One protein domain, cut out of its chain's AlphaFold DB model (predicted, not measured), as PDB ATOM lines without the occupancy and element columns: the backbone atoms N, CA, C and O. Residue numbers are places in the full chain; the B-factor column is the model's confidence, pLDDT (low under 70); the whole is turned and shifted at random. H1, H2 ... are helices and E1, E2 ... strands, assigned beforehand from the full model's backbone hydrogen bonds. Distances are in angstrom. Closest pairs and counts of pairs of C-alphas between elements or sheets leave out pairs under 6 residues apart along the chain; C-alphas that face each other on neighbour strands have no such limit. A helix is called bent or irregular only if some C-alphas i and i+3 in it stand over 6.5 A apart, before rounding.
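What this domain is: This is residues 89 to 258 of the 277 residues of the protein "SidA/IucD/PvdA family monooxygenase" of Paracoccus sp. SMMA_5_50 (UniProt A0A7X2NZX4). A small parallel sheet, E1 E2 E3, with H1 over one face and H3 packed on its E3 side, forms a body at one part of the model; the long helix H4 starts at this sheet and leads away from it, while the hairpin E4 and E5 makes the opposite end of the long axis. At the far end of H4 the backbone turns through H5, and H6 folds back apart from H4, while two long links lead out to H2, near H4, and back to H3, with residues 151 to 157 sticking out as a free loop. The printed part has 170 residues, with six named helices and five named strands in the order E1 H1 E2 H2 H3 E3 E4 E5 H4 H5 H6, and its class is mixed, helices and strands. The sheet's order is E1 E2 E3, all parallel; E4 and E5 are antiparallel. The whole is only just loose, close to compact, with a radius of gyration of the C-alphas of 18.8 A, and elongated, spanning 64 by 40 by 27 A.

How they stand to each other: Start at E1, residues 96 to 99, and look across to E2, residues 119 to 122: they are parallel neighbours at 16 degrees, with N 98 and O 120 2.8 A apart, within hydrogen-bond range. Beside E2 find E3, residues 184 to 186, parallel at 18 degrees, with N 121 and O 184 at 2.9 A. H1, residues 103 to 114, is on this sheet at a height of 9.1 A, over E1 and E2; it runs along the strands, at 14 degrees to E2 on the local plane, and its closest C-alphas to E2 are those of Leu 113 and Val 119, 6.0 A apart. E1, H1 and E2 form a strand-helix-strand unit, two parallel neighbour strands with a helix between, with a right-handed crossover. E2, then H2, residues 138 to 144, and H3, residues 175 to 180, then E3 form a second right-handed one. H1 and H3 on one face of the sheet make two layers; these helices are close but not clearly touching, with C-alphas 110 and 178 7.5 A apart, at a shallow tilt of 10 degrees, the same way. E3 runs on into E4, residues 189 to 193, across a break of 2 residues, at 94 degrees. E4 forms a hairpin with E5, residues 196 to 199, at 158 degrees, with N 196 and O 193 at 2.8 A. H4, residues 203 to 228, only grazes the three-stranded sheet with residues 203 to 207. H2, not on that sheet, and H4 are close but not clearly touching: C-alphas 141 and 221, their closest, are 6.8 A apart, at a steep tilt of 46 degrees, the same way. H5, residues 238 to 241, and H6, residues 246 to 258, touch only at the corner, with residues 246 to 249 of H6; the closest C-alphas, 240 and 246, are 4.8 A apart. H4 and H6 are apart. Every O i to N i+4 pair is within hydrogen-bond range in H1, H2, H3, H4 and H6; H5 is too short for such a pair, and its one O i to N i+3 pair is not within range.

Where its parts are: Find C-alpha 96 at (233.643, 242.731, 190.232), where E1 begins. H1 then covers 16.8 A, and E4, the longest strand, 12.1 A. From C-alpha 203 at (222.886, 250.202, 177.665) H4 runs 37.8 A to C-alpha 228. H5 is irregular, only just, with C-alphas 238 and 241 6.8 A apart. H6 covers 18.3 A and ends at C-alpha 258 at (226.345, 274.509, 186.084).

The domain as a whole: Look for the two C-alphas farthest apart at Asp 194 and Ile 243, 65.3 A. The printed part has no cut. The links E2 to H2, 15 residues, and H2 to H3, 30 residues, are long. In the B-factor column, residues 151 to 159 and 229 to 258 are under 70; the mean pLDDT of the printed part is 83.6.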
ATOM      1  N   ARG A  89     235.007 243.070 201.614       94.75
ATOM      2  CA  ARG A  89     236.080 242.142 202.019       94.75
ATOM      3  C   ARG A  89     235.706 240.669 201.858       94.75
ATOM      4  O   ARG A  89     236.583 239.827 201.976       94.75
ATOM      5  N   GLN A  90     234.431 240.354 201.620       94.94
ATOM      6  CA  GLN A  90     234.010 238.984 201.298       94.94
ATOM      7  C   GLN A  90     234.432 238.554 199.892       94.94
ATOM      8  O   GLN A  90     234.445 237.365 199.605       94.94
ATOM      9  N   LEU A  91     234.745 239.511 199.018       95.00
ATOM     10  CA  LEU A  91     235.123 239.231 197.641       95.00
ATOM     11  C   LEU A  91     236.641 239.076 197.536       95.00
ATOM     12  O   LEU A  91     237.394 239.837 198.151       95.00
ATOM     13  N   ALA A  92     237.089 238.131 196.712       91.88
ATOM     14  CA  ALA A  92     238.501 237.968 196.387       91.88
ATOM     15  C   ALA A  92     239.097 239.254 195.758       91.88
ATOM     16  O   ALA A  92     238.362 240.151 195.323       91.88
ATOM     17  N   PRO A  93     240.430 239.419 195.738       92.62
ATOM     18  CA  PRO A  93     241.084 240.440 194.922       92.62
ATOM     19  C   PRO A  93     240.650 240.342 193.451       92.62
ATOM     20  O   PRO A  93     240.540 239.241 192.924       92.62
ATOM     21  N   GLY A  94     240.402 241.480 192.795       92.38
ATOM     22  CA  GLY A  94     240.010 241.517 191.383       92.38
ATOM     23  C   GLY A  94     238.894 242.508 191.064       92.38
ATOM     24  O   GLY A  94     238.426 243.257 191.932       92.38
ATOM     25  N   ALA A  95     238.503 242.515 189.788       95.56
ATOM     26  CA  ALA A  95     237.337 243.238 189.305       95.56
ATOM     27  C   ALA A  95     236.041 242.512 189.697       95.56
ATOM     28  O   ALA A  95     236.026 241.292 189.845       95.56
ATOM     29  N   VAL A  96     234.956 243.267 189.858       97.62
ATOM     30  CA  VAL A  96     233.643 242.731 190.232       97.62
ATOM     31  C   VAL A  96     232.612 243.141 189.191       97.62
ATOM     32  O   VAL A  96     232.472 244.329 188.905       97.62
ATOM     33  N   LEU A  97     231.874 242.165 188.663       97.31
ATOM     34  CA  LEU A  97     230.664 242.388 187.877       97.31
ATOM     35  C   LEU A  97     229.444 242.283 188.794       97.31
ATOM     36  O   LEU A  97     229.212 241.249 189.417       97.31
ATOM     37  N   VAL A  98     228.657 243.352 188.864       97.19
ATOM     38  CA  VAL A  98     227.348 243.358 189.516       97.19
ATOM     39  C   VAL A  98     226.282 243.178 188.441       97.19
ATOM     40  O   VAL A  98     226.096 244.046 187.586       97.19
ATOM     41  N   VAL A  99     225.589 242.039 188.480       95.31
ATOM     42  CA  VAL A  99     224.507 241.717 187.544       95.31
ATOM     43  C   VAL A  99     223.189 242.268 188.086       95.31
ATOM     44  O   VAL A  99     222.698 241.812 189.118       95.31
ATOM     45  N   GLY A 100     222.621 243.253 187.385       93.12
ATOM     46  CA  GLY A 100     221.346 243.885 187.724       93.12
ATOM     47  C   GLY A 100     221.495 245.244 188.413       93.12
ATOM     48  O   GLY A 100     222.087 245.374 189.484       93.12
ATOM     49  N   ALA A 101     220.864 246.260 187.824       92.25
ATOM     50  CA  ALA A 101     220.889 247.655 188.265       92.25
ATOM     51  C   ALA A 101     219.688 248.061 189.146       92.25
ATOM     52  O   ALA A 101     219.301 249.227 189.196       92.25
ATOM     53  N   GLY A 102     219.107 247.109 189.879       90.50
ATOM     54  CA  GLY A 102     218.091 247.405 190.890       90.50
ATOM     55  C   GLY A 102     218.672 248.085 192.132       90.50
ATOM     56  O   GLY A 102     219.887 248.208 192.292       90.50
ATOM     57  N   SER A 103     217.804 248.471 193.071       90.75
ATOM     58  CA  SER A 103     218.191 249.179 194.304       90.75
ATOM     59  C   SER A 103     219.378 248.541 195.052       90.75
ATOM     60  O   SER A 103     220.307 249.251 195.446       90.75
ATOM     61  N   SER A 104     219.388 247.215 195.245       93.12
ATOM     62  CA  SER A 104     220.515 246.516 195.890       93.12
ATOM     63  C   SER A 104     221.775 246.521 195.027       93.12
ATOM     64  O   SER A 104     222.854 246.814 195.536       93.12
ATOM     65  N   GLY A 105     221.649 246.228 193.729       94.56
ATOM     66  CA  GLY A 105     222.783 246.144 192.808       94.56
ATOM     67  C   GLY A 105     223.539 247.463 192.703       94.56
ATOM     68  O   GLY A 105     224.750 247.494 192.891       94.56
ATOM     69  N   VAL A 106     222.823 248.579 192.545       94.50
ATOM     70  CA  VAL A 106     223.436 249.916 192.489       94.50
ATOM     71  C   VAL A 106     224.155 250.273 193.787       94.50
ATOM     72  O   VAL A 106     225.268 250.789 193.751       94.50
ATOM     73  N   GLN A 107     223.545 249.995 194.942       94.69
ATOM     74  CA  GLN A 107     224.157 250.310 196.238       94.69
ATOM     75  C   GLN A 107     225.400 249.454 196.512       94.69
ATOM     76  O   GLN A 107     226.389 249.973 197.027       94.69
ATOM     77  N   ILE A 108     225.379 248.171 196.135       96.44
ATOM     78  CA  ILE A 108     226.548 247.286 196.229       96.44
ATOM     79  C   ILE A 108     227.648 247.767 195.278       96.44
ATOM     80  O   ILE A 108     228.801 247.884 195.685       96.44
ATOM     81  N   ALA A 109     227.301 248.097 194.035       97.06
ATOM     82  CA  ALA A 109     228.253 248.588 193.045       97.06
ATOM     83  C   ALA A 109     228.919 249.904 193.492       97.06
ATOM     84  O   ALA A 109     230.141 250.031 193.411       97.06
ATOM     85  N   ASP A 110     228.146 250.848 194.043       95.62
ATOM     86  CA  ASP A 110     228.682 252.093 194.609       95.62
ATOM     87  C   ASP A 110     229.596 251.837 195.819       95.62
ATOM     88  O   ASP A 110     230.666 252.441 195.921       95.62
ATOM     89  N   GLU A 111     229.222 250.926 196.727       96.25
ATOM     90  CA  GLU A 111     230.058 250.556 197.878       96.25
ATOM     91  C   GLU A 111     231.394 249.949 197.427       96.25
ATOM     92  O   GLU A 111     232.453 250.332 197.928       96.25
ATOM     93  N   LEU A 112     231.359 249.031 196.459       97.38
ATOM     94  CA  LEU A 112     232.552 248.393 195.908       97.38
ATOM     95  C   LEU A 112     233.461 249.403 195.202       97.38
ATOM     96  O   LEU A 112     234.676 249.369 195.402       97.38
ATOM     97  N   LEU A 113     232.882 250.334 194.439       96.50
ATOM     98  CA  LEU A 113     233.625 251.406 193.779       96.50
ATOM     99  C   LEU A 113     234.330 252.299 194.811       96.50
ATOM    100  O   LEU A 113     235.517 252.585 194.683       96.50
ATOM    101  N   ARG A 114     233.627 252.692 195.883       94.69
ATOM    102  CA  ARG A 114     234.208 253.471 196.997       94.69
ATOM    103  C   ARG A 114     235.283 252.704 197.764       94.69
ATOM    104  O   ARG A 114     236.185 253.325 198.313       94.69
ATOM    105  N   ALA A 115     235.198 251.377 197.792       96.06
ATOM    106  CA  ALA A 115     236.221 250.505 198.360       96.06
ATOM    107  C   ALA A 115     237.446 250.316 197.437       96.06
ATOM    108  O   ALA A 115     238.332 249.531 197.769       96.06
ATOM    109  N   GLY A 116     237.505 251.012 196.295       95.88
ATOM    110  CA  GLY A 116     238.636 250.984 195.366       95.88
ATOM    111  C   GLY A 116     238.644 249.784 194.420       95.88
ATOM    112  O   GLY A 116     239.677 249.477 193.828       95.88
ATOM    113  N   ARG A 117     237.521 249.070 194.274       97.38
ATOM    114  CA  ARG A 117     237.412 247.963 193.314       97.38
ATOM    115  C   ARG A 117     237.230 248.496 191.893       97.38
ATOM    116  O   ARG A 117     236.571 249.511 191.682       97.38
ATOM    117  N   LYS A 118     237.715 247.741 190.903       97.94
ATOM    118  CA  LYS A 118     237.250 247.885 189.518       97.94
ATOM    119  C   LYS A 118     235.860 247.256 189.421       97.94
ATOM    120  O   LYS A 118     235.724 246.055 189.646       97.94
ATOM    121  N   VAL A 119     234.844 248.061 189.125       98.56
ATOM    122  CA  VAL A 119     233.443 247.617 189.120       98.56
ATOM    123  C   VAL A 119     232.849 247.728 187.724       98.56
ATOM    124  O   VAL A 119     232.991 248.762 187.068       98.56
ATOM    125  N   TYR A 120     232.169 246.663 187.315       98.50
ATOM    126  CA  TYR A 120     231.285 246.599 186.162       98.50
ATOM    127  C   TYR A 120     229.850 246.475 186.676       98.50
ATOM    128  O   TYR A 120     229.591 245.681 187.581       98.50
ATOM    129  N   LEU A 121     228.922 247.247 186.122       98.31
ATOM    130  CA  LEU A 121     227.504 247.184 186.465       98.31
ATOM    131  C   LEU A 121     226.693 246.906 185.204       98.31
ATOM    132  O   LEU A 121     226.668 247.735 184.295       98.31
ATOM    133  N   SER A 122     226.013 245.761 185.184       97.31
ATOM    134  CA  SER A 122     225.089 245.400 184.112       97.31
ATOM    135  C   SER A 122     223.736 246.071 184.329       97.31
ATOM    136  O   SER A 122     223.043 245.806 185.320       97.31
ATOM    137  N   VAL A 123     223.387 246.967 183.405       96.12
ATOM    138  CA  VAL A 123     222.215 247.840 183.476       96.12
ATOM    139  C   VAL A 123     221.138 247.336 182.522       96.12
ATOM    140  O   VAL A 123     221.217 247.542 181.313       96.12
ATOM    141  N   GLY A 124     220.121 246.689 183.090       93.44
ATOM    142  CA  GLY A 124     218.884 246.346 182.387       93.44
ATOM    143  C   GLY A 124     217.815 247.437 182.482       93.44
ATOM    144  O   GLY A 124     218.076 248.498 183.063       93.44
ATOM    145  N   PRO A 125     216.608 247.175 181.951       93.00
ATOM    146  CA  PRO A 125     215.458 248.063 182.091       93.00
ATOM    147  C   PRO A 125     215.185 248.412 183.556       93.00
ATOM    148  O   PRO A 125     215.149 247.538 184.429       93.00
ATOM    149  N   HIS A 126     215.021 249.703 183.840       92.19
ATOM    150  CA  HIS A 126     214.835 250.192 185.200       92.19
ATOM    151  C   HIS A 126     214.060 251.510 185.248       92.19
ATOM    152  O   HIS A 126     214.181 252.362 184.372       92.19
ATOM    153  N   ASP A 127     213.356 251.697 186.355       91.25
ATOM    154  CA  ASP A 127     212.809 252.970 186.793       91.25
ATOM    155  C   ASP A 127     213.826 253.648 187.715       91.25
ATOM    156  O   ASP A 127     214.394 253.012 188.612       91.25
ATOM    157  N   ARG A 128     214.050 254.954 187.541       90.38
ATOM    158  CA  ARG A 128     214.992 255.729 188.372       90.38
ATOM    159  C   ARG A 128     214.284 256.946 188.992       90.38
ATOM    160  O   ARG A 128     214.527 258.099 188.657       90.38
ATOM    161  N   PRO A 129     213.365 256.749 189.937       90.31
ATOM    162  CA  PRO A 129     212.695 257.886 190.544       90.31
ATOM    163  C   PRO A 129     213.673 258.767 191.357       90.31
ATOM    164  O   PRO A 129     214.670 258.267 191.894       90.31
ATOM    165  N   PRO A 130     213.408 260.083 191.507       89.75
ATOM    166  CA  PRO A 130     214.130 260.932 192.449       89.75
ATOM    167  C   PRO A 130     214.063 260.338 193.850       89.75
ATOM    168  O   PRO A 130     213.000 259.920 194.289       89.75
ATOM    169  N   ARG A 131     215.148 260.404 194.627       90.06
ATOM    170  CA  ARG A 131     215.063 260.056 196.053       90.06
ATOM    171  C   ARG A 131     214.116 260.996 196.801       90.06
ATOM    172  O   ARG A 131     213.383 260.561 197.695       90.06
ATOM    173  N   ALA A 132     214.176 262.277 196.461       88.56
ATOM    174  CA  ALA A 132     213.297 263.320 196.955       88.56
ATOM    175  C   ALA A 132     213.142 264.408 195.888       88.56
ATOM    176  O   ALA A 132     214.071 264.673 195.127       88.56
ATOM    177  N   TYR A 133     211.982 265.053 195.872       88.00
ATOM    178  CA  TYR A 133     211.672 266.172 194.992       88.00
ATOM    179  C   TYR A 133     210.741 267.147 195.719       88.00
ATOM    180  O   TYR A 133     209.855 266.714 196.459       88.00
ATOM    181  N   ARG A 134     211.002 268.458 195.602       84.56
ATOM    182  CA  ARG A 134     210.301 269.540 196.335       84.56
ATOM    183  C   ARG A 134     210.111 269.283 197.838       84.56
ATOM    184  O   ARG A 134     209.040 269.482 198.408       84.56
ATOM    185  N   GLY A 135     211.160 268.786 198.492       83.44
ATOM    186  CA  GLY A 135     211.152 268.520 199.935       83.44
ATOM    187  C   GLY A 135     210.286 267.331 200.371       83.44
ATOM    188  O   GLY A 135     210.052 267.162 201.568       83.44
ATOM    189  N   ARG A 136     209.817 266.505 199.431       86.31
ATOM    190  CA  ARG A 136     209.073 265.269 199.696       86.31
ATOM    191  C   ARG A 136     209.841 264.071 199.167       86.31
ATOM    192  O   ARG A 136     210.470 264.146 198.113       86.31
ATOM    193  N   ASP A 137     209.827 262.980 199.920       88.44
ATOM    194  CA  ASP A 137     210.453 261.738 199.490       88.44
ATOM    195  C   ASP A 137     209.636 261.041 198.396       88.44
ATOM    196  O   ASP A 137     208.442 261.285 198.224       88.44
ATOM    197  N   PHE A 138     210.295 260.147 197.664       87.62
ATOM    198  CA  PHE A 138     209.661 259.369 196.608       87.62
ATOM    199  C   PHE A 138     208.418 258.591 197.053       87.62
ATOM    200  O   PHE A 138     207.427 258.570 196.331       87.62
ATOM    201  N   CYS A 139     208.437 257.967 198.235       88.69
ATOM    202  CA  CYS A 139     207.305 257.168 198.702       88.69
ATOM    203  C   CYS A 139     206.075 258.044 198.966       88.69
ATOM    204  O   CYS A 139     204.949 257.608 198.721       88.69
ATOM    205  N   TRP A 140     206.288 259.281 199.429       89.38
ATOM    206  CA  TRP A 140     205.229 260.283 199.532       89.38
ATOM    207  C   TRP A 140     204.644 260.625 198.157       89.38
ATOM    208  O   TRP A 140     203.423 260.604 198.004       89.38
ATOM    209  N   TRP A 141     205.495 260.865 197.150       89.88
ATOM    210  CA  TRP A 141     205.048 261.116 195.773       89.88
ATOM    211  C   TRP A 141     204.263 259.944 195.192       89.88
ATOM    212  O   TRP A 141     203.189 260.157 194.641       89.88
ATOM    213  N   LEU A 142     204.735 258.709 195.378       89.19
ATOM    214  CA  LEU A 142     203.994 257.517 194.965       89.19
ATOM    215  C   LEU A 142     202.598 257.450 195.595       89.19
ATOM    216  O   LEU A 142     201.653 257.040 194.928       89.19
ATOM    217  N   GLY A 143     202.454 257.890 196.849       88.62
ATOM    218  CA  GLY A 143     201.162 257.946 197.531       88.62
ATOM    219  C   GLY A 143     200.214 258.968 196.933       88.62
ATOM    220  O   GLY A 143     199.100 258.622 196.560       88.62
ATOM    221  N   VAL A 144     200.651 260.217 196.807       89.81
ATOM    222  CA  VAL A 144     199.757 261.277 196.316       89.81
ATOM    223  C   VAL A 144     199.444 261.166 194.825       89.81
ATOM    224  O   VAL A 144     198.399 261.639 194.387       89.81
ATOM    225  N   LEU A 145     200.324 260.520 194.058       89.56
ATOM    226  CA  LEU A 145     200.114 260.221 192.642       89.56
ATOM    227  C   LEU A 145     199.331 258.916 192.417       89.56
ATOM    228  O   LEU A 145     199.145 258.529 191.268       89.56
ATOM    229  N   GLY A 146     198.904 258.217 193.478       87.56
ATOM    230  CA  GLY A 146     198.162 256.954 193.375       87.56
ATOM    231  C   GLY A 146     198.971 255.795 192.781       87.56
ATOM    232  O   GLY A 146     198.409 254.781 192.381       87.56
ATOM    233  N   LYS A 147     200.303 255.918 192.716       84.69
ATOM    234  CA  LYS A 147     201.179 254.911 192.105       84.69
ATOM    235  C   LYS A 147     201.311 253.633 192.949       84.69
ATOM    236  O   LYS A 147     201.702 252.606 192.407       84.69
ATOM    237  N   TRP A 148     200.967 253.665 194.244       80.19
ATOM    238  CA  TRP A 148     200.881 252.452 195.081       80.19
ATOM    239  C   TRP A 148     199.692 251.556 194.734       80.19
ATOM    240  O   TRP A 148     199.764 250.351 194.956       80.19
ATOM    241  N   ASP A 149     198.630 252.144 194.184       78.50
ATOM    242  CA  ASP A 149     197.376 251.455 193.876       78.50
ATOM    243  C   ASP A 149     197.311 251.003 192.409       78.50
ATOM    244  O   ASP A 149     196.282 250.506 191.948       78.50
ATOM    245  N   MET A 150     198.406 251.170 191.655       76.38
ATOM    246  CA  MET A 150     198.485 250.677 190.284       76.38
ATOM    247  C   MET A 150     198.396 249.155 190.275       76.38
ATOM    248  O   MET A 150     199.076 248.464 191.037       76.38
ATOM    249  N   ALA A 151     197.557 248.637 189.378       69.50
ATOM    250  CA  ALA A 151     197.452 247.209 189.156       69.50
ATOM    251  C   ALA A 151     198.830 246.632 188.807       69.50
ATOM    252  O   ALA A 151     199.610 247.247 188.072       69.50
ATOM    253  N   ALA A 152     199.117 245.440 189.331       64.88
ATOM    254  CA  ALA A 152     200.300 244.707 188.918       64.88
ATOM    255  C   ALA A 152     200.265 244.529 187.388       64.88
ATOM    256  O   ALA A 152     199.193 244.232 186.847       64.88
ATOM    257  N   PRO A 153     201.402 244.700 186.692       64.94
ATOM    258  CA  PRO A 153     201.477 244.425 185.267       64.94
ATOM    259  C   PRO A 153     200.970 243.016 184.943       64.94
ATOM    260  O   PRO A 153     201.063 242.103 185.770       64.94
ATOM    261  N   ASN A 154     200.449 242.837 183.729       66.06
ATOM    262  CA  ASN A 154     199.985 241.532 183.274       66.06
ATOM    263  C   ASN A 154     201.121 240.490 183.361       66.06
ATOM    264  O   ASN A 154     202.293 240.828 183.161       66.06
ATOM    265  N   PRO A 155     200.808 239.207 183.621       54.56
ATOM    266  CA  PRO A 155     201.802 238.140 183.559       54.56
ATOM    267  C   PRO A 155     202.543 238.158 182.214       54.56
ATOM    268  O   PRO A 155     201.912 238.184 181.159       54.56
ATOM    269  N   GLY A 156     203.877 238.163 182.254       55.19
ATOM    270  CA  GLY A 156     204.729 238.268 181.062       55.19
ATOM    271  C   GLY A 156     205.213 239.686 180.738       55.19
ATOM    272  O   GLY A 156     206.071 239.834 179.874       55.19
ATOM    273  N   THR A 157     204.735 240.721 181.439       59.00
ATOM    274  CA  THR A 157     205.385 242.037 181.398       59.00
ATOM    275  C   THR A 157     206.737 241.964 182.106       59.00
ATOM    276  O   THR A 157     206.837 241.455 183.224       59.00
ATOM    277  N   GLU A 158     207.782 242.460 181.442       59.97
ATOM    278  CA  GLU A 158     209.140 242.491 181.978       59.97
ATOM    279  C   GLU A 158     209.166 243.245 183.315       59.97
ATOM    280  O   GLU A 158     208.617 244.342 183.445       59.97
ATOM    281  N   HIS A 159     209.764 242.637 184.344       63.81
ATOM    282  CA  HIS A 159     209.859 243.275 185.652       63.81
ATOM    283  C   HIS A 159     210.899 244.394 185.597       63.81
ATOM    284  O   HIS A 159     212.099 244.152 185.719       63.81
ATOM    285  N   VAL A 160     210.424 245.626 185.444       70.88
ATOM    286  CA  VAL A 160     211.266 246.817 185.518       70.88
ATOM    287  C   VAL A 160     211.656 247.043 186.975       70.88
ATOM    288  O   VAL A 160     210.813 247.213 187.857       70.88
ATOM    289  N   THR A 161     212.957 246.995 187.250       78.75
ATOM    290  CA  THR A 161     213.461 247.198 188.609       78.75
ATOM    291  C   THR A 161     213.472 248.681 188.964       78.75
ATOM    292  O   THR A 161     213.724 249.526 188.115       78.75
ATOM    293  N   ILE A 162     213.254 249.016 190.234       83.69
ATOM    294  CA  ILE A 162     213.403 250.390 190.719       83.69
ATOM    295  C   ILE A 162     214.818 250.570 191.279       83.69
ATOM    296  O   ILE A 162     215.243 249.853 192.197       83.69
ATOM    297  N   ALA A 163     215.533 251.566 190.768       87.38
ATOM    298  CA  ALA A 163     216.852 251.974 191.228       87.38
ATOM    299  C   ALA A 163     216.738 253.142 192.223       87.38
ATOM    300  O   ALA A 163     216.768 254.315 191.853       87.38
ATOM    301  N   VAL A 164     216.616 252.824 193.515       86.00
ATOM    302  CA  VAL A 164     216.561 253.805 194.610       86.00
ATOM    303  C   VAL A 164     217.634 253.492 195.645       86.00
ATOM    304  O   VAL A 164     217.911 252.335 195.959       86.00
ATOM    305  N   SER A 165     218.234 254.539 196.213       85.19
ATOM    306  CA  SER A 165     219.215 254.407 197.289       85.19
ATOM    307  C   SER A 165     218.646 254.847 198.637       85.19
ATOM    308  O   SER A 165     218.116 255.950 198.787       85.19
ATOM    309  N   GLY A 166     218.803 253.986 199.644       81.56
ATOM    310  CA  GLY A 166     218.636 254.337 201.057       81.56
ATOM    311  C   GLY A 166     219.971 254.558 201.781       81.56
ATOM    312  O   GLY A 166     219.984 255.005 202.932       81.56
ATOM    313  N   ALA A 167     221.094 254.239 201.136       79.06
ATOM    314  CA  ALA A 167     222.428 254.394 201.693       79.06
ATOM    315  C   ALA A 167     222.800 255.875 201.862       79.06
ATOM    316  O   ALA A 167     222.346 256.736 201.116       79.06
ATOM    317  N   HIS A 168     223.632 256.173 202.865       80.56
ATOM    318  CA  HIS A 168     224.194 257.514 203.102       80.56
ATOM    319  C   HIS A 168     223.167 258.654 203.271       80.56
ATOM    320  O   HIS A 168     223.477 259.809 203.015       80.56
ATOM    321  N   GLY A 169     221.952 258.351 203.743       77.44
ATOM    322  CA  GLY A 169     220.866 259.338 203.861       77.44
ATOM    323  C   GLY A 169     219.926 259.366 202.652       77.44
ATOM    324  O   GLY A 169     218.871 259.994 202.715       77.44
ATOM    325  N   GLY A 170     220.246 258.587 201.619       81.50
ATOM    326  CA  GLY A 170     219.495 258.461 200.384       81.50
ATOM    327  C   GLY A 170     219.903 259.523 199.373       81.50
ATOM    328  O   GLY A 170     219.849 260.717 199.647       81.50
ATOM    329  N   GLU A 171     220.233 259.075 198.170       85.56
ATOM    330  CA  GLU A 171     220.510 259.933 197.022       85.56
ATOM    331  C   GLU A 171     219.728 259.437 195.810       85.56
ATOM    332  O   GLU A 171     219.417 258.247 195.703       85.56
ATOM    333  N   THR A 172     219.417 260.348 194.890       89.88
ATOM    334  CA  THR A 172     218.900 259.961 193.577       89.88
ATOM    335  C   THR A 172     219.979 259.166 192.850       89.88
ATOM    336  O   THR A 172     221.136 259.594 192.769       89.88
ATOM    337  N   VAL A 173     219.607 257.985 192.358       91.31
ATOM    338  CA  VAL A 173     220.503 257.165 191.550       91.31
ATOM    339  C   VAL A 173     220.701 257.843 190.199       91.31
ATOM    340  O   VAL A 173     219.742 258.237 189.542       91.31
ATOM    341  N   ASP A 174     221.964 257.966 189.806       92.25
ATOM    342  CA  ASP A 174     222.382 258.486 188.510       92.25
ATOM    343  C   ASP A 174     223.535 257.610 188.013       92.25
ATOM    344  O   ASP A 174     224.647 257.641 188.553       92.25
ATOM    345  N   PHE A 175     223.242 256.791 187.005       93.19
ATOM    346  CA  PHE A 175     224.201 255.867 186.416       93.19
ATOM    347  C   PHE A 175     225.336 256.597 185.702       93.19
ATOM    348  O   PHE A 175     226.483 256.178 185.823       93.19
ATOM    349  N   ARG A 176     225.076 257.727 185.035       90.31
ATOM    350  CA  ARG A 176     226.126 258.499 184.352       90.31
ATOM    351  C   ARG A 176     227.094 259.108 185.360       90.31
ATOM    352  O   ARG A 176     228.307 259.028 185.172       90.31
ATOM    353  N   ARG A 177     226.589 259.609 186.491       92.06
ATOM    354  CA  ARG A 177     227.430 260.052 187.620       92.06
ATOM    355  C   ARG A 177     228.305 258.923 188.157       92.06
ATOM    356  O   ARG A 177     229.455 259.154 188.528       92.06
ATOM    357  N   LEU A 178     227.769 257.711 188.223       93.25
ATOM    358  CA  LEU A 178     228.525 256.532 188.624       93.25
ATOM    359  C   LEU A 178     229.597 256.148 187.586       93.25
ATOM    360  O   LEU A 178     230.730 255.859 187.973       93.25
ATOM    361  N   GLY A 179     229.275 256.229 186.294       94.75
ATOM    362  CA  GLY A 179     230.225 256.054 185.193       94.75
ATOM    363  C   GLY A 179     231.395 257.035 185.270       94.75
ATOM    364  O   GLY A 179     232.554 256.629 185.280       94.75
ATOM    365  N   ASN A 180     231.097 258.320 185.485       94.75
ATOM    366  CA  ASN A 180     232.097 259.381 185.657       94.75
ATOM    367  C   ASN A 180     233.015 259.177 186.872       94.75
ATOM    368  O   ASN A 180     234.105 259.739 186.933       94.75
ATOM    369  N   ARG A 181     232.597 258.369 187.854       94.69
ATOM    370  CA  ARG A 181     233.421 257.984 189.010       94.69
ATOM    371  C   ARG A 181     234.300 256.757 188.746       94.69
ATOM    372  O   ARG A 181     234.963 256.288 189.668       94.69
ATOM    373  N   GLY A 182     234.307 256.236 187.519       94.62
ATOM    374  CA  GLY A 182     235.138 255.112 187.090       94.62
ATOM    375  C   GLY A 182     234.434 253.753 187.078       94.62
ATOM    376  O   GLY A 182     235.095 252.741 186.822       94.62
ATOM    377  N   MET A 183     233.121 253.701 187.338       98.06
ATOM    378  CA  MET A 183     232.353 252.469 187.144       98.06
ATOM    379  C   MET A 183     232.163 252.191 185.654       98.06
ATOM    380  O   MET A 183     231.786 253.076 184.893       98.06
ATOM    381  N   VAL A 184     232.392 250.950 185.233       98.44
ATOM    382  CA  VAL A 184     232.100 250.530 183.862       98.44
ATOM    383  C   VAL A 184     230.636 250.120 183.796       98.44
ATOM    384  O   VAL A 184     230.224 249.176 184.465       98.44
ATOM    385  N   LEU A 185     229.838 250.841 183.017       98.12
ATOM    386  CA  LEU A 185     228.452 250.466 182.757       98.12
ATOM    387  C   LEU A 185     228.404 249.568 181.526       98.12
ATOM    388  O   LEU A 185     229.064 249.857 180.528       98.12
ATOM    389  N   THR A 186     227.617 248.503 181.592       98.19
ATOM    390  CA  THR A 186     227.382 247.586 180.473       98.19
ATOM    391  C   THR A 186     225.885 247.387 180.276       98.19
ATOM    392  O   THR A 186     225.096 247.663 181.183       98.19
ATOM    393  N   GLY A 187     225.489 246.874 179.111       96.94
ATOM    394  CA  GLY A 187     224.119 246.418 178.893       96.94
ATOM    395  C   GLY A 187     223.764 245.196 179.742       96.94
ATOM    396  O   GLY A 187     224.517 244.780 180.644       96.94
ATOM    397  N   VAL A 188     222.608 244.607 179.455       95.19
ATOM    398  CA  VAL A 188     222.158 243.369 180.109       95.19
ATOM    399  C   VAL A 188     223.191 242.266 179.890       95.19
ATOM    400  O   VAL A 188     223.709 242.093 178.791       95.19
ATOM    401  N   THR A 189     223.529 241.541 180.955       95.50
ATOM    402  CA  THR A 189     224.430 240.385 180.864       95.50
ATOM    403  C   THR A 189     223.690 239.284 180.112       95.50
ATOM    404  O   THR A 189     222.675 238.797 180.605       95.50
ATOM    405  N   ASP A 190     224.182 238.931 178.929       92.38
ATOM    406  CA  ASP A 190     223.480 238.064 177.975       92.38
ATOM    407  C   ASP A 190     224.056 236.643 177.957       92.38
ATOM    408  O   ASP A 190     223.335 235.659 177.815       92.38
ATOM    409  N   GLY A 191     225.362 236.501 178.184       92.25
ATOM    410  CA  GLY A 191     225.994 235.194 178.113       92.25
ATOM    411  C   GLY A 191     227.334 235.103 178.815       92.25
ATOM    412  O   GLY A 191     227.953 236.094 179.206       92.25
ATOM    413  N   TYR A 192     227.776 233.859 178.958       94.06
ATOM    414  CA  TYR A 192     229.103 233.508 179.426       94.06
ATOM    415  C   TYR A 192     229.612 232.280 178.674       94.06
ATOM    416  O   TYR A 192     228.903 231.279 178.552       94.06
ATOM    417  N   ARG A 193     230.848 232.348 178.179       92.12
ATOM    418  CA  ARG A 193     231.531 231.227 177.530       92.12
ATOM    419  C   ARG A 193     233.034 231.333 177.746       92.12
ATOM    420  O   ARG A 193     233.608 232.377 177.464       92.12
ATOM    421  N   ASP A 194     233.650 230.260 178.235       89.38
ATOM    422  CA  ASP A 194     235.109 230.113 178.343       89.38
ATOM    423  C   ASP A 194     235.817 231.316 178.999       89.38
ATOM    424  O   ASP A 194     236.832 231.814 178.520       89.38
ATOM    425  N   GLY A 195     235.255 231.827 180.101       90.06
ATOM    426  CA  GLY A 195     235.808 232.986 180.816       90.06
ATOM    427  C   GLY A 195     235.390 234.354 180.270       90.06
ATOM    428  O   GLY A 195     235.719 235.368 180.883       90.06
ATOM    429  N   ILE A 196     234.637 234.404 179.171       93.19
ATOM    430  CA  ILE A 196     234.188 235.638 178.523       93.19
ATOM    431  C   ILE A 196     232.712 235.873 178.843       93.19
ATOM    432  O   ILE A 196     231.864 235.041 178.533       93.19
ATOM    433  N   VAL A 197     232.407 237.026 179.442       94.75
ATOM    434  CA  VAL A 197     231.033 237.517 179.635       94.75
ATOM    435  C   VAL A 197     230.648 238.398 178.447       94.75
ATOM    436  O   VAL A 197     231.417 239.280 178.065       94.75
ATOM    437  N   THR A 198     229.455 238.192 177.894       96.12
ATOM    438  CA  THR A 198     228.879 239.032 176.837       96.12
ATOM    439  C   THR A 198     227.737 239.885 177.376       96.12
ATOM    440  O   THR A 198     227.006 239.495 178.291       96.12
ATOM    441  N   PHE A 199     227.587 241.073 176.796       97.19
ATOM    442  CA  PHE A 199     226.553 242.034 177.157       97.19
ATOM    443  C   PHE A 199     225.744 242.412 175.922       97.19
ATOM    444  O   PHE A 199     226.302 242.523 174.831       97.19
ATOM    445  N   ALA A 200     224.450 242.644 176.111       96.69
ATOM    446  CA  ALA A 200     223.586 243.201 175.085       96.69
ATOM    447  C   ALA A 200     223.988 244.650 174.742       96.69
ATOM    448  O   ALA A 200     224.462 245.403 175.599       96.69
ATOM    449  N   ASP A 201     223.747 245.060 173.495       97.19
ATOM    450  CA  ASP A 201     223.929 246.444 173.033       97.19
ATOM    451  C   ASP A 201     222.688 247.301 173.335       97.19
ATOM    452  O   ASP A 201     222.008 247.828 172.456       97.19
ATOM    453  N   ASP A 202     222.315 247.363 174.613       97.06
ATOM    454  CA  ASP A 202     221.087 248.020 175.063       97.06
ATOM    455  C   ASP A 202     221.294 249.060 176.167       97.06
ATOM    456  O   ASP A 202     220.339 249.713 176.596       97.06
ATOM    457  N   LEU A 203     222.545 249.284 176.581       96.62
ATOM    458  CA  LEU A 203     222.886 250.202 177.665       96.62
ATOM    459  C   LEU A 203     222.302 251.601 177.444       96.62
ATOM    460  O   LEU A 203     221.658 252.143 178.340       96.62
ATOM    461  N   ARG A 204     222.510 252.192 176.259       96.62
ATOM    462  CA  ARG A 204     222.011 253.543 175.952       96.62
ATOM    463  C   ARG A 204     220.493 253.610 176.099       96.62
ATOM    464  O   ARG A 204     219.995 254.482 176.800       96.62
ATOM    465  N   ARG A 205     219.781 252.650 175.503       96.00
ATOM    466  CA  ARG A 205     218.318 252.562 175.578       96.00
ATOM    467  C   ARG A 205     217.846 252.472 177.029       96.00
ATOM    468  O   ARG A 205     216.946 253.211 177.414       96.00
ATOM    469  N   ASN A 206     218.467 251.607 177.829       95.31
ATOM    470  CA  ASN A 206     218.086 251.404 179.226       95.31
ATOM    471  C   ASN A 206     218.333 252.671 180.068       95.31
ATOM    472  O   ASN A 206     217.512 253.011 180.915       95.31
ATOM    473  N   LEU A 207     219.429 253.400 179.821       93.88
ATOM    474  CA  LEU A 207     219.710 254.678 180.486       93.88
ATOM    475  C   LEU A 207     218.708 255.772 180.103       93.88
ATOM    476  O   LEU A 207     218.206 256.470 180.982       93.88
ATOM    477  N   ASP A 208     218.408 255.908 178.812       93.06
ATOM    478  CA  ASP A 208     217.495 256.937 178.307       93.06
ATOM    479  C   ASP A 208     216.052 256.687 178.790       93.06
ATOM    480  O   ASP A 208     215.352 257.624 179.171       93.06
ATOM    481  N   GLN A 209     215.622 255.422 178.872       92.50
ATOM    482  CA  GLN A 209     214.329 255.048 179.461       92.50
ATOM    483  C   GLN A 209     214.263 255.355 180.961       92.50
ATOM    484  O   GLN A 209     213.266 255.910 181.429       92.50
ATOM    485  N   GLY A 210     215.331 255.064 181.710       91.00
ATOM    486  CA  GLY A 210     215.424 255.444 183.119       91.00
ATOM    487  C   GLY A 210     215.339 256.963 183.314       91.00
ATOM    488  O   GLY A 210     214.658 257.435 184.226       91.00
ATOM    489  N   ASP A 211     215.976 257.748 182.439       90.38
ATOM    490  CA  ASP A 211     215.878 259.213 182.455       90.38
ATOM    491  C   ASP A 211     214.472 259.720 182.150       90.38
ATOM    492  O   ASP A 211     213.983 260.612 182.847       90.38
ATOM    493  N   ALA A 212     213.814 259.142 181.147       88.75
ATOM    494  CA  ALA A 212     212.441 259.481 180.812       88.75
ATOM    495  C   ALA A 212     211.496 259.203 181.994       88.75
ATOM    496  O   ALA A 212     210.738 260.087 182.382       88.75
ATOM    497  N   ASN A 213     211.614 258.035 182.639       90.88
ATOM    498  CA  ASN A 213     210.835 257.682 183.832       90.88
ATOM    499  C   ASN A 213     211.040 258.678 184.987       90.88
ATOM    500  O   ASN A 213     210.087 259.073 185.663       90.88
ATOM    501  N   TYR A 214     212.287 259.103 185.212       88.81
ATOM    502  CA  TYR A 214     212.600 260.122 186.210       88.81
ATOM    503  C   TYR A 214     211.873 261.435 185.927       88.81
ATOM    504  O   TYR A 214     211.214 261.960 186.824       88.81
ATOM    505  N   LEU A 215     212.005 261.953 184.701       89.88
ATOM    506  CA  LEU A 215     211.411 263.225 184.289       89.88
ATOM    507  C   LEU A 215     209.882 263.167 184.336       89.88
ATOM    508  O   LEU A 215     209.267 264.058 184.912       89.88
ATOM    509  N   GLU A 216     209.280 262.073 183.868       89.19
ATOM    510  CA  GLU A 216     207.831 261.864 183.926       89.19
ATOM    511  C   GLU A 216     207.301 261.920 185.368       89.19
ATOM    512  O   GLU A 216     206.239 262.489 185.637       89.19
ATOM    513  N   LEU A 217     208.045 261.374 186.340       88.69
ATOM    514  CA  LEU A 217     207.655 261.496 187.742       88.69
ATOM    515  C   LEU A 217     207.751 262.944 188.250       88.69
ATOM    516  O   LEU A 217     206.905 263.353 189.048       88.69
ATOM    517  N   LEU A 218     208.761 263.709 187.822       89.88
ATOM    518  CA  LEU A 218     208.875 265.125 188.188       89.88
ATOM    519  C   LEU A 218     207.712 265.938 187.614       89.88
ATOM    520  O   LEU A 218     207.090 266.702 188.351       89.88
ATOM    521  N   ASP A 219     207.366 265.705 186.349       89.94
ATOM    522  CA  ASP A 219     206.243 266.361 185.678       89.94
ATOM    523  C   ASP A 219     204.914 266.024 186.365       89.94
ATOM    524  O   ASP A 219     204.096 266.906 186.638       89.94
ATOM    525  N   ALA A 220     204.708 264.754 186.731       90.19
ATOM    526  CA  ALA A 220     203.527 264.328 187.477       90.19
ATOM    527  C   ALA A 220     203.451 264.989 188.865       90.19
ATOM    528  O   ALA A 220     202.377 265.420 189.296       90.19
ATOM    529  N   ALA A 221     204.584 265.098 189.563       89.44
ATOM    530  CA  ALA A 221     204.669 265.792 190.844       89.44
ATOM    531  C   ALA A 221     204.339 267.288 190.701       89.44
ATOM    532  O   ALA A 221     203.577 267.829 191.506       89.44
ATOM    533  N   ASP A 222     204.842 267.943 189.657       88.69
ATOM    534  CA  ASP A 222     204.587 269.358 189.379       88.69
ATOM    535  C   ASP A 222     203.127 269.614 189.006       88.69
ATOM    536  O   ASP A 222     202.500 270.537 189.537       88.69
ATOM    537  N   ALA A 223     202.537 268.742 188.186       88.00
ATOM    538  CA  ALA A 223     201.115 268.776 187.874       88.00
ATOM    539  C   ALA A 223     200.250 268.585 189.131       88.00
ATOM    540  O   ALA A 223     199.248 269.283 189.310       88.00
ATOM    541  N   TYR A 224     200.636 267.677 190.036       88.38
ATOM    542  CA  TYR A 224     199.946 267.490 191.313       88.38
ATOM    543  C   TYR A 224     200.034 268.742 192.194       88.38
ATOM    544  O   TYR A 224     199.026 269.169 192.759       88.38
ATOM    545  N   VAL A 225     201.210 269.364 192.291       84.56
ATOM    546  CA  VAL A 225     201.411 270.606 193.053       84.56
ATOM    547  C   VAL A 225     200.544 271.733 192.506       84.56
ATOM    548  O   VAL A 225     199.852 272.387 193.288       84.56
ATOM    549  N   ALA A 226     200.530 271.915 191.183       81.00
ATOM    550  CA  ALA A 226     199.723 272.932 190.517       81.00
ATOM    551  C   ALA A 226     198.221 272.746 190.791       81.00
ATOM    552  O   ALA A 226     197.526 273.715 191.089       81.00
ATOM    553  N   ARG A 227     197.725 271.501 190.762       83.62
ATOM    554  CA  ARG A 227     196.312 271.181 191.038       83.62
ATOM    555  C   ARG A 227     195.916 271.355 192.506       83.62
ATOM    556  O   ARG A 227     194.760 271.658 192.779       83.62
ATOM    557  N   ASN A 228     196.843 271.148 193.443       82.69
ATOM    558  CA  ASN A 228     196.545 271.081 194.881       82.69
ATOM    559  C   ASN A 228     197.075 272.280 195.691       82.69
ATOM    560  O   ASN A 228     196.965 272.285 196.918       82.69
ATOM    561  N   GLY A 229     197.669 273.288 195.045       67.94
ATOM    562  CA  GLY A 229     198.126 274.515 195.708       67.94
ATOM    563  C   GLY A 229     199.273 274.311 196.708       67.94
ATOM    564  O   GLY A 229     199.388 275.048 197.690       67.94
ATOM    565  N   LEU A 230     200.135 273.310 196.494       63.53
ATOM    566  CA  LEU A 230     201.258 272.984 197.384       63.53
ATOM    567  C   LEU A 230     202.492 273.876 197.125       63.53
ATOM    568  O   LEU A 230     203.575 273.371 196.852       63.53
ATOM    569  N   GLY A 231     202.356 275.203 197.235       56.50
ATOM    570  CA  GLY A 231     203.417 276.155 196.854       56.50
ATOM    571  C   GLY A 231     203.643 276.207 195.336       56.50
ATOM    572  O   GLY A 231     203.239 275.303 194.612       56.50
ATOM    573  N   LEU A 232     204.220 277.295 194.816       54.47
ATOM    574  CA  LEU A 232     204.300 277.484 193.361       54.47
ATOM    575  C   LEU A 232     205.357 276.556 192.717       54.47
ATOM    576  O   LEU A 232     206.364 276.248 193.356       54.47
ATOM    577  N   PRO A 233     205.193 276.143 191.443       48.94
ATOM    578  CA  PRO A 233     206.117 275.243 190.736       48.94
ATOM    579  C   PRO A 233     207.583 275.713 190.647       48.94
ATOM    580  O   PRO A 233     208.468 274.932 190.336       48.94
ATOM    581  N   TRP A 234     207.918 276.955 190.966       55.50
ATOM    582  CA  TRP A 234     209.313 277.432 191.012       55.50
ATOM    583  C   TRP A 234     209.862 277.578 192.436       55.50
ATOM    584  O   TRP A 234     210.969 278.070 192.630       55.50
ATOM    585  N   GLN A 235     209.089 277.182 193.446       52.31
ATOM    586  CA  GLN A 235     209.435 277.346 194.851       52.31
ATOM    587  C   GLN A 235     209.880 276.007 195.440       52.31
ATOM    588  O   GLN A 235     209.099 275.059 195.551       52.31
ATOM    589  N   SER A 236     211.146 275.922 195.848       49.50
ATOM    590  CA  SER A 236     211.715 274.714 196.455       49.50
ATOM    591  C   SER A 236     211.214 274.493 197.884       49.50
ATOM    592  O   SER A 236     211.289 273.373 198.398       49.50
ATOM    593  N   ARG A 237     210.739 275.552 198.565       49.38
ATOM    594  CA  ARG A 237     210.183 275.508 199.931       49.38
ATOM    595  C   ARG A 237     209.109 276.577 200.134       49.38
ATOM    596  O   ARG A 237     209.092 277.588 199.449       49.38
ATOM    597  N   ARG A 238     208.294 276.441 201.191       50.81
ATOM    598  CA  ARG A 238     207.317 277.477 201.610       50.81
ATOM    599  C   ARG A 238     207.931 278.866 201.858       50.81
ATOM    600  O   ARG A 238     207.212 279.850 201.793       50.81
ATOM    601  N   GLY A 239     209.230 278.947 202.164       49.72
ATOM    602  CA  GLY A 239     209.949 280.209 202.380       49.72
ATOM    603  C   GLY A 239     210.387 280.927 201.095       49.72
ATOM    604  O   GLY A 239     210.817 282.071 201.171       49.72
ATOM    605  N   SER A 240     210.281 280.279 199.933       52.16
ATOM    606  CA  SER A 240     210.695 280.813 198.628       52.16
ATOM    607  C   SER A 240     209.889 282.033 198.166       52.16
ATOM    608  O   SER A 240     210.310 282.748 197.264       52.16
ATOM    609  N   SER A 241     208.736 282.299 198.783       47.50
ATOM    610  CA  SER A 241     207.958 283.529 198.590       47.50
ATOM    611  C   SER A 241     208.493 284.730 199.383       47.50
ATOM    612  O   SER A 241     207.999 285.839 199.197       47.50
ATOM    613  N   PHE A 242     209.484 284.536 200.260       49.88
ATOM    614  CA  PHE A 242     210.090 285.589 201.076       49.88
ATOM    615  C   PHE A 242     211.531 285.871 200.627       49.88
ATOM    616  O   PHE A 242     212.268 284.957 200.256       49.88
ATOM    617  N   ILE A 243     211.976 287.130 200.745       51.78
ATOM    618  CA  ILE A 243     213.337 287.576 200.373       51.78
ATOM    619  C   ILE A 243     214.456 286.777 201.069       51.78
ATOM    620  O   ILE A 243     215.558 286.646 200.551       51.78
ATOM    621  N   TRP A 244     214.154 286.175 202.220       46.47
ATOM    622  CA  TRP A 244     215.063 285.320 202.986       46.47
ATOM    623  C   TRP A 244     215.176 283.873 202.472       46.47
ATOM    624  O   TRP A 244     216.111 283.167 202.846       46.47
ATOM    625  N   GLY A 245     214.236 283.401 201.647       52.84
ATOM    626  CA  GLY A 245     214.205 282.029 201.124       52.84
ATOM    627  C   GLY A 245     214.579 281.900 199.647       52.84
ATOM    628  O   GLY A 245     214.984 280.813 199.236       52.84
ATOM    629  N   VAL A 246     214.518 282.996 198.882       53.97
ATOM    630  CA  VAL A 246     214.795 283.033 197.430       53.97
ATOM    631  C   VAL A 246     216.216 282.584 197.063       53.97
ATOM    632  O   VAL A 246     216.444 282.031 195.988       53.97
ATOM    633  N   TRP A 247     217.185 282.740 197.971       61.84
ATOM    634  CA  TRP A 247     218.564 282.315 197.718       61.84
ATOM    635  C   TRP A 247     218.696 280.793 197.555       61.84
ATOM    636  O   TRP A 247     219.604 280.322 196.876       61.84
ATOM    637  N   HIS A 248     217.790 280.006 198.146       55.88
ATOM    638  CA  HIS A 248     217.794 278.556 197.978       55.88
ATOM    639  C   HIS A 248     217.358 278.129 196.578       55.88
ATOM    640  O   HIS A 248     217.927 277.178 196.043       55.88
ATOM    641  N   ASP A 249     216.408 278.848 195.984       55.91
ATOM    642  CA  ASP A 249     216.001 278.641 194.594       55.91
ATOM    643  C   ASP A 249     217.092 279.137 193.640       55.91
ATOM    644  O   ASP A 249     217.453 278.427 192.707       55.91
ATOM    645  N   ALA A 250     217.720 280.280 193.939       63.31
ATOM    646  CA  ALA A 250     218.882 280.764 193.193       63.31
ATOM    647  C   ALA A 250     220.047 279.757 193.218       63.31
ATOM    648  O   ALA A 250     220.678 279.524 192.189       63.31
ATOM    649  N   ARG A 251     220.304 279.101 194.362       65.69
ATOM    650  CA  ARG A 251     221.314 278.037 194.466       65.69
ATOM    651  C   ARG A 251     220.942 276.815 193.628       65.69
ATOM    652  O   ARG A 251     221.800 276.285 192.935       65.69
ATOM    653  N   HIS A 252     219.684 276.382 193.677       61.94
ATOM    654  CA  HIS A 252     219.209 275.247 192.886       61.94
ATOM    655  C   HIS A 252     219.312 275.520 191.377       61.94
ATOM    656  O   HIS A 252     219.826 274.687 190.635       61.94
ATOM    657  N   ILE A 253     218.903 276.711 190.931       65.00
ATOM    658  CA  ILE A 253     219.031 277.146 189.536       65.00
ATOM    659  C   ILE A 253     220.507 277.240 189.132       65.00
ATOM    660  O   ILE A 253     220.875 276.743 188.072       65.00
ATOM    661  N   ALA A 254     221.377 277.797 189.981       64.50
ATOM    662  CA  ALA A 254     222.814 277.853 189.715       64.50
ATOM    663  C   ALA A 254     223.446 276.454 189.591       64.50
ATOM    664  O   ALA A 254     224.274 276.232 188.708       64.50
ATOM    665  N   GLU A 255     223.030 275.495 190.426       64.25
ATOM    666  CA  GLU A 255     223.444 274.089 190.322       64.25
ATOM    667  C   GLU A 255     222.995 273.475 188.979       64.25
ATOM    668  O   GLU A 255     223.803 272.830 188.310       64.25
ATOM    669  N   GLN A 256     221.754 273.717 188.536       66.00
ATOM    670  CA  GLN A 256     221.246 273.212 187.251       66.00
ATOM    671  C   GLN A 256     221.917 273.868 186.036       66.00
ATOM    672  O   GLN A 256     222.269 273.169 185.088       66.00
ATOM    673  N   ILE A 257     222.168 275.181 186.075       67.06
ATOM    674  CA  ILE A 257     222.922 275.898 185.035       67.06
ATOM    675  C   ILE A 257     224.347 275.346 184.940       67.06
ATOM    676  O   ILE A 257     224.838 275.089 183.846       67.06
ATOM    677  N   ALA A 258     225.009 275.098 186.074       67.25
ATOM    678  CA  ALA A 258     226.345 274.509 186.084       67.25
ATOM    679  C   ALA A 258     226.365 273.083 185.507       67.25
ATOM    680  O   ALA A 258     227.335 272.695 184.855       67.25
TER     681      ALA A 258